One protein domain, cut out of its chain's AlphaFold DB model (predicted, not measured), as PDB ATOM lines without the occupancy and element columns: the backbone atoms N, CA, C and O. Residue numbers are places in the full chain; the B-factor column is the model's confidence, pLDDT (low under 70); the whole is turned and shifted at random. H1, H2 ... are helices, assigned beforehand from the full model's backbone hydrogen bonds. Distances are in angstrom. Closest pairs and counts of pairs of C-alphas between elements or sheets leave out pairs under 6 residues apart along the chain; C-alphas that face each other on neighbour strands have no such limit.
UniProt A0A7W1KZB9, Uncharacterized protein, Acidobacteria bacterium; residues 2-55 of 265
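This is residues 2 to 55 of the 265 residues of an uncharacterized protein of Acidobacteria bacterium (UniProt A0A7W1KZB9). A long helix, H3, has a shorter helix, H1, side by side with its first part, and another short helix, H2, set at a steep angle to both near the end where H1 and H3 begin; H2 and H3 make a corner. The far end of H3 and the tail after it, residues 48 to 55, stick out as a free arm that adds to the length of the whole. The printed part has 54 residues with three named helices, in the order H1, H2, H3, and no named strand; its class is all helix. It is only just compact, close to loose, with a radius of gyration of the C-alphas of 11.9 A, and the C-alphas span 43 by 19 by 15 A.

H1, residues 6 to 15, touches H2, residues 24 to 32. Their closest C-alphas are those of Ser 9 and Ala 26, 5.3 A apart, and the two helices run opposite ways at a steep tilt of 56 degrees. H1 also touches H3, residues 34 to 53, and H3 touches H1 with residues 36 to 40 alone. The closest C-alphas of H1 and H3 are those of Arg 10 and Cys 36, 6.6 A apart, and the helices run the same way at a shallow tilt of 14 degrees. H2 and H3 touch only at the corner by their link, H3 with residues 36 to 37 alone; the closest C-alphas are those of Leu 30 and Arg 37, 5.3 A apart. H2 and H3 run opposite ways at a tilt of 68 degrees, only just steep and close to about perpendicular. In H1 and H3 every O i to N i+4 pair is within hydrogen-bond range; in H2 it is 4 of 5.

H1 begins at C-alpha 6, at (31.949, -31.951, -32.509), and measures 14.2 A from first to last C-alpha. H2, residues 24 to 32, measures 12.9 A and begins at C-alpha 24, at (39.943, -43.915, -32.325). H3, the longest helix with 20 residues, measures 28.5 A and ends at C-alpha 53, at (27.380, -43.511, -60.662).

The two C-alphas farthest apart, those of Arg 2 and Thr 55, are 43.5 A apart. Residues 48 to 55, of which 48 to 53 belong to H3, stand free; the body without them spans 30 by 19 by 15 A. The link from H1 to H2, with 8 residues between them, is short, and the link from H2 to H3, with 1 residue, is tight. The printed part has no cut. The mean pLDDT of the printed part is 92.0, and residues 2 and 18 are under 70.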
ATOM      1  N   ARG A   2      40.327 -36.158 -22.997       67.50
ATOM      2  CA  ARG A   2      39.733 -34.870 -23.400       67.50
ATOM      3  C   ARG A   2      38.562 -35.161 -24.336       67.50
ATOM      4  O   ARG A   2      38.743 -35.911 -25.289       67.50
ATOM      5  N   ALA A   3      37.390 -34.606 -24.042       79.19
ATOM      6  CA  ALA A   3      36.261 -34.663 -24.959       79.19
ATOM      7  C   ALA A   3      36.658 -33.937 -26.252       79.19
ATOM      8  O   ALA A   3      37.124 -32.801 -26.195       79.19
ATOM      9  N   ILE A   4      36.544 -34.616 -27.392       86.75
ATOM     10  CA  ILE A   4      36.748 -33.993 -28.699       86.75
ATOM     11  C   ILE A   4      35.521 -33.145 -29.032       86.75
ATOM     12  O   ILE A   4      34.385 -33.596 -28.875       86.75
ATOM     13  N   ASP A   5      35.762 -31.928 -29.514       95.31
ATOM     14  CA  ASP A   5      34.717 -31.020 -29.975       95.31
ATOM     15  C   ASP A   5      34.026 -31.574 -31.230       95.31
ATOM     16  O   ASP A   5      34.699 -32.014 -32.164       95.31
ATOM     17  N   CYS A   6      32.694 -31.464 -31.332       96.62
ATOM     18  CA  CYS A   6      31.949 -31.951 -32.509       96.62
ATOM     19  C   CYS A   6      32.490 -31.404 -33.838       96.62
ATOM     20  O   CYS A   6      32.463 -32.092 -34.857       96.62
ATOM     21  N   LYS A   7      32.999 -30.165 -33.842       96.88
ATOM     22  CA  LYS A   7      33.595 -29.547 -35.033       96.88
ATOM     23  C   LYS A   7      34.883 -30.253 -35.459       96.88
ATOM     24  O   LYS A   7      35.099 -30.439 -36.651       96.88
ATOM     25  N   ALA A   8      35.719 -30.646 -34.499       95.75
ATOM     26  CA  ALA A   8      36.948 -31.376 -34.780       95.75
ATOM     27  C   ALA A   8      36.630 -32.769 -35.343       95.75
ATOM     28  O   ALA A   8      37.153 -33.112 -36.400       95.75
ATOM     29  N   SER A   9      35.689 -33.498 -34.728       95.69
ATOM     30  CA  SER A   9      35.217 -34.793 -35.243       95.69
ATOM     31  C   SER A   9      34.640 -34.676 -36.655       95.69
ATOM     32  O   SER A   9      34.941 -35.494 -37.516       95.69
ATOM     33  N   ARG A  10      33.844 -33.635 -36.933       95.69
ATOM     34  CA  ARG A  10      33.257 -33.413 -38.263       95.69
ATOM     35  C   ARG A  10      34.319 -33.136 -39.327       95.69
ATOM     36  O   ARG A  10      34.276 -33.744 -40.391       95.69
ATOM     37  N   ASN A  11      35.284 -32.270 -39.020       95.44
ATOM     38  CA  ASN A  11      36.407 -32.005 -39.916       95.44
ATOM     39  C   ASN A  11      37.216 -33.281 -40.173       95.44
ATOM     40  O   ASN A  11      37.629 -33.528 -41.299       95.44
ATOM     41  N   GLU A  12      37.427 -34.105 -39.148       95.12
ATOM     42  CA  GLU A  12      38.134 -35.372 -39.306       95.12
ATOM     43  C   GLU A  12      37.375 -36.343 -40.221       95.12
ATOM     44  O   GLU A  12      37.984 -36.930 -41.108       95.12
ATOM     45  N   ILE A  13      36.049 -36.450 -40.083       94.06
ATOM     46  CA  ILE A  13      35.198 -37.267 -40.969       94.06
ATOM     47  C   ILE A  13      35.232 -36.749 -42.417       94.06
ATOM     48  O   ILE A  13      35.220 -37.541 -43.358       94.06
ATOM     49  N   GLU A  14      35.280 -35.429 -42.623       93.44
ATOM     50  CA  GLU A  14      35.399 -34.833 -43.961       93.44
ATOM     51  C   GLU A  14      36.781 -35.060 -44.589       93.44
ATOM     52  O   GLU A  14      36.871 -35.294 -45.797       93.44
ATOM     53  N   HIS A  15      37.842 -35.000 -43.780       91.50
ATOM     54  CA  HIS A  15      39.230 -35.147 -44.222       91.50
ATOM     55  C   HIS A  15      39.731 -36.589 -44.265       91.50
ATOM     56  O   HIS A  15      40.753 -36.833 -44.912       91.50
ATOM     57  N   ALA A  16      39.046 -37.532 -43.615       91.75
ATOM     58  CA  ALA A  16      39.281 -38.956 -43.780       91.75
ATOM     59  C   ALA A  16      39.020 -39.309 -45.251       91.75
ATOM     60  O   ALA A  16      37.891 -39.546 -45.684       91.75
ATOM     61  N   ALA A  17      40.090 -39.241 -46.047       70.81
ATOM     62  CA  ALA A  17      40.079 -39.531 -47.468       70.81
ATOM     63  C   ALA A  17      39.495 -40.928 -47.710       70.81
ATOM     64  O   ALA A  17      39.523 -41.772 -46.817       70.81
ATOM     65  N   LEU A  18      38.976 -41.165 -48.918       68.88
ATOM     66  CA  LEU A  18      38.405 -42.441 -49.365       68.88
ATOM     67  C   LEU A  18      39.264 -43.640 -48.903       68.88
ATOM     68  O   LEU A  18      40.257 -43.974 -49.541       68.88
ATOM     69  N   GLY A  19      38.887 -44.261 -47.780       75.00
ATOM     70  CA  GLY A  19      39.532 -45.456 -47.224       75.00
ATOM     71  C   GLY A  19      40.480 -45.252 -46.033       75.00
ATOM     72  O   GLY A  19      40.936 -46.248 -45.477       75.00
ATOM     73  N   ALA A  20      40.768 -44.024 -45.595       88.31
ATOM     74  CA  ALA A  20      41.529 -43.816 -44.363       88.31
ATOM     75  C   ALA A  20      40.634 -44.098 -43.137       88.31
ATOM     76  O   ALA A  20      39.542 -43.526 -43.052       88.31
ATOM     77  N   PRO A  21      41.055 -44.953 -42.186       90.00
ATOM     78  CA  PRO A  21      40.297 -45.156 -40.958       90.00
ATOM     79  C   PRO A  21      40.274 -43.855 -40.143       90.00
ATOM     80  O   PRO A  21      41.308 -43.209 -39.963       90.00
ATOM     81  N   SER A  22      39.098 -43.473 -39.644       93.06
ATOM     82  CA  SER A  22      38.958 -42.382 -38.673       93.06
ATOM     83  C   SER A  22      39.719 -42.715 -37.387       93.06
ATOM     84  O   SER A  22      39.802 -43.885 -37.002       93.06
ATOM     85  N   SER A  23      40.259 -41.710 -36.694       94.94
ATOM     86  CA  SER A  23      40.973 -41.944 -35.438       94.94
ATOM     87  C   SER A  23      40.062 -42.572 -34.381       94.94
ATOM     88  O   SER A  23      38.845 -42.367 -34.362       94.94
ATOM     89  N   ALA A  24      40.665 -43.304 -33.442       94.56
ATOM     90  CA  ALA A  24      39.943 -43.915 -32.325       94.56
ATOM     91  C   ALA A  24      39.130 -42.890 -31.512       94.56
ATOM     92  O   ALA A  24      38.075 -43.207 -30.971       94.56
ATOM     93  N   ALA A  25      39.604 -41.645 -31.447       93.62
ATOM     94  CA  ALA A  25      38.940 -40.597 -30.694       93.62
ATOM     95  C   ALA A  25      37.704 -40.037 -31.428       93.62
ATOM     96  O   ALA A  25      36.701 -39.738 -30.778       93.62
ATOM     97  N   ALA A  26      37.727 -39.968 -32.764       94.38
ATOM     98  CA  ALA A  26      36.540 -39.663 -33.561       94.38
ATOM     99  C   ALA A  26      35.499 -40.791 -33.493       94.38
ATOM    100  O   ALA A  26      34.311 -40.505 -33.350       94.38
ATOM    101  N   LEU A  27      35.931 -42.058 -33.508       94.94
ATOM    102  CA  LEU A  27      35.034 -43.209 -33.332       94.94
ATOM    103  C   LEU A  27      34.314 -43.167 -31.975       94.94
ATOM    104  O   LEU A  27      33.089 -43.245 -31.930       94.94
ATOM    105  N   ALA A  28      35.044 -42.907 -30.886       95.44
ATOM    106  CA  ALA A  28      34.439 -42.720 -29.563       95.44
ATOM    107  C   ALA A  28      33.449 -41.530 -29.522       95.44
ATOM    108  O   ALA A  28      32.451 -41.544 -28.795       95.44
ATOM    109  N   HIS A  29      33.686 -40.484 -30.323       96.12
ATOM    110  CA  HIS A  29      32.746 -39.370 -30.454       96.12
ATOM    111  C   HIS A  29      31.474 -39.760 -31.227       96.12
ATOM    112  O   HIS A  29      30.383 -39.325 -30.866       96.12
ATOM    113  N   LEU A  30      31.580 -40.601 -32.259       96.00
ATOM    114  CA  LEU A  30      30.430 -41.103 -33.027       96.00
ATOM    115  C   LEU A  30      29.513 -42.010 -32.195       96.00
ATOM    116  O   LEU A  30      28.294 -42.023 -32.392       96.00
ATOM    117  N   GLU A  31      30.072 -42.734 -31.225       96.75
ATOM    118  CA  GLU A  31      29.298 -43.538 -30.273       96.75
ATOM    119  C   GLU A  31      28.435 -42.672 -29.343       96.75
ATOM    120  O   GLU A  31      27.314 -43.053 -29.009       96.75
ATOM    121  N   SER A  32      28.919 -41.479 -28.985       96.38
ATOM    122  CA  SER A  32      28.261 -40.584 -28.022       96.38
ATOM    123  C   SER A  32      27.428 -39.459 -28.653       96.38
ATOM    124  O   SER A  32      26.514 -38.947 -28.005       96.38
ATOM    125  N   CYS A  33      27.694 -39.071 -29.903       97.56
ATOM    126  CA  CYS A  33      27.044 -37.938 -30.568       97.56
ATOM    127  C   CYS A  33      26.229 -38.369 -31.799       97.56
ATOM    128  O   CYS A  33      26.784 -38.591 -32.877       97.56
ATOM    129  N   ALA A  34      24.896 -38.397 -31.666       97.69
ATOM    130  CA  ALA A  34      23.976 -38.785 -32.745       97.69
ATOM    131  C   ALA A  34      24.136 -37.930 -34.018       97.69
ATOM    132  O   ALA A  34      24.257 -38.468 -35.107       97.69
ATOM    133  N   ARG A  35      24.275 -36.603 -33.887       97.12
ATOM    134  CA  ARG A  35      24.427 -35.702 -35.048       97.12
ATOM    135  C   ARG A  35      25.679 -35.984 -35.877       97.12
ATOM    136  O   ARG A  35      25.673 -35.794 -37.089       97.12
ATOM    137  N   CYS A  36      26.781 -36.361 -35.228       96.75
ATOM    138  CA  CYS A  36      28.008 -36.707 -35.942       96.75
ATOM    139  C   CYS A  36      27.878 -38.062 -36.646       96.75
ATOM    140  O   CYS A  36      28.491 -38.232 -37.696       96.75
ATOM    141  N   ARG A  37      27.066 -38.977 -36.100       97.38
ATOM    142  CA  ARG A  37      26.736 -40.266 -36.717       97.38
ATOM    143  C   ARG A  37      25.871 -40.096 -37.961       97.38
ATOM    144  O   ARG A  37      26.258 -40.563 -39.022       97.38
ATOM    145  N   ASP A  38      24.795 -39.319 -37.866       97.88
ATOM    146  CA  ASP A  38      23.946 -39.018 -39.026       97.88
ATOM    147  C   ASP A  38      24.785 -38.403 -40.160       97.88
ATOM    148  O   ASP A  38      24.706 -38.807 -41.317       97.88
ATOM    149  N   PHE A  39      25.694 -37.486 -39.809       96.69
ATOM    150  CA  PHE A  39      26.621 -36.894 -40.770       96.69
ATOM    151  C   PHE A  39      27.597 -37.913 -41.384       96.69
ATOM    152  O   PHE A  39      27.881 -37.838 -42.582       96.69
ATOM    153  N   SER A  40      28.138 -38.861 -40.607       95.44
ATOM    154  CA  SER A  40      29.004 -39.906 -41.170       95.44
ATOM    155  C   SER A  40      28.245 -40.819 -42.130       95.44
ATOM    156  O   SER A  40      28.790 -41.165 -43.184       95.44
ATOM    157  N   ASP A  41      26.991 -41.132 -41.808       96.06
ATOM    158  CA  ASP A  41      26.118 -41.989 -42.609       96.06
ATOM    159  C   ASP A  41      25.743 -41.296 -43.927       96.06
ATOM    160  O   ASP A  41      25.915 -41.874 -45.001       96.06
ATOM    161  N   GLU A  42      25.366 -40.011 -43.884       96.44
ATOM    162  CA  GLU A  42      25.143 -39.183 -45.079       96.44
ATOM    163  C   GLU A  42      26.378 -39.158 -45.992       96.44
ATOM    164  O   GLU A  42      26.288 -39.334 -47.211       96.44
ATOM    165  N   ARG A  43      27.572 -38.975 -45.413       94.94
ATOM    166  CA  ARG A  43      28.833 -38.977 -46.172       94.94
ATOM    167  C   ARG A  43      29.161 -40.347 -46.751       94.94
ATOM    168  O   ARG A  43      29.833 -40.415 -47.783       94.94
ATOM    169  N   GLN A  44      28.762 -41.433 -46.099       93.62
ATOM    170  CA  GLN A  44      28.924 -42.786 -46.625       93.62
ATOM    171  C   GLN A  44      27.950 -43.055 -47.776       93.62
ATOM    172  O   GLN A  44      28.401 -43.485 -48.837       93.62
ATOM    173  N   ALA A  45      26.678 -42.688 -47.627       95.50
ATOM    174  CA  ALA A  45      25.670 -42.806 -48.680       95.50
ATOM    175  C   ALA A  45      26.043 -41.992 -49.932       95.50
ATOM    176  O   ALA A  45      25.973 -42.490 -51.055       95.50
ATOM    177  N   LEU A  46      26.536 -40.758 -49.759       94.12
ATOM    178  CA  LEU A  46      27.039 -39.951 -50.877       94.12
ATOM    179  C   LEU A  46      28.221 -40.618 -51.588       94.12
ATOM    180  O   LEU A  46      28.319 -40.552 -52.811       94.12
ATOM    181  N   ARG A  47      29.123 -41.263 -50.843       91.25
ATOM    182  CA  ARG A  47      30.250 -41.994 -51.438       91.25
ATOM    183  C   ARG A  47      29.776 -43.207 -52.221       91.25
ATOM    184  O   ARG A  47      30.270 -43.417 -53.321       91.25
ATOM    185  N   GLU A  48      28.813 -43.950 -51.695       93.25
ATOM    186  CA  GLU A  48      28.213 -45.091 -52.383       93.25
ATOM    187  C   GLU A  48      27.548 -44.659 -53.700       93.25
ATOM    188  O   GLU A  48      27.819 -45.236 -54.757       93.25
ATOM    189  N   LEU A  49      26.786 -43.561 -53.679       94.44
ATOM    190  CA  LEU A  49      26.183 -42.969 -54.877       94.44
ATOM    191  C   LEU A  49      27.230 -42.509 -55.897       94.44
ATOM    192  O   LEU A  49      27.092 -42.775 -57.089       94.44
ATOM    193  N   VAL A  50      28.301 -41.847 -55.460       92.88
ATOM    194  CA  VAL A  50      29.381 -41.432 -56.370       92.88
ATOM    195  C   VAL A  50      30.123 -42.652 -56.925       92.88
ATOM    196  O   VAL A  50      30.405 -42.702 -58.115       92.88
ATOM    197  N   SER A  51      30.388 -43.668 -56.104       90.44
ATOM    198  CA  SER A  51      31.077 -44.884 -56.554       90.44
ATOM    199  C   SER A  51      30.246 -45.734 -57.516       90.44
ATOM    200  O   SER A  51      30.813 -46.360 -58.403       90.44
ATOM    201  N   SER A  52      28.918 -45.735 -57.372       92.56
ATOM    202  CA  SER A  52      28.011 -46.464 -58.265       92.56
ATOM    203  C   SER A  52      27.713 -45.697 -59.553       92.56
ATOM    204  O   SER A  52      27.547 -46.311 -60.605       92.56
ATOM    205  N   SER A  53      27.662 -44.362 -59.495       88.88
ATOM    206  CA  SER A  53      27.380 -43.511 -60.662       88.88
ATOM    207  C   SER A  53      28.590 -43.289 -61.564       88.88
ATOM    208  O   SER A  53      28.426 -43.085 -62.768       88.88
ATOM    209  N   VAL A  54      29.807 -43.343 -61.021       87.00
ATOM    210  CA  VAL A  54      31.020 -43.275 -61.833       87.00
ATOM    211  C   VAL A  54      31.244 -44.644 -62.471       87.00
ATOM    212  O   VAL A  54      31.950 -45.500 -61.944       87.00
ATOM    213  N   THR A  55      30.646 -44.848 -63.647       81.94
ATOM    214  CA  THR A  55      31.089 -45.903 -64.562       81.94
ATOM    215  C   THR A  55      32.579 -45.715 -64.791       81.94
ATOM    216  O   THR A  55      33.001 -44.585 -65.052       81.94
TER     217      THR A  55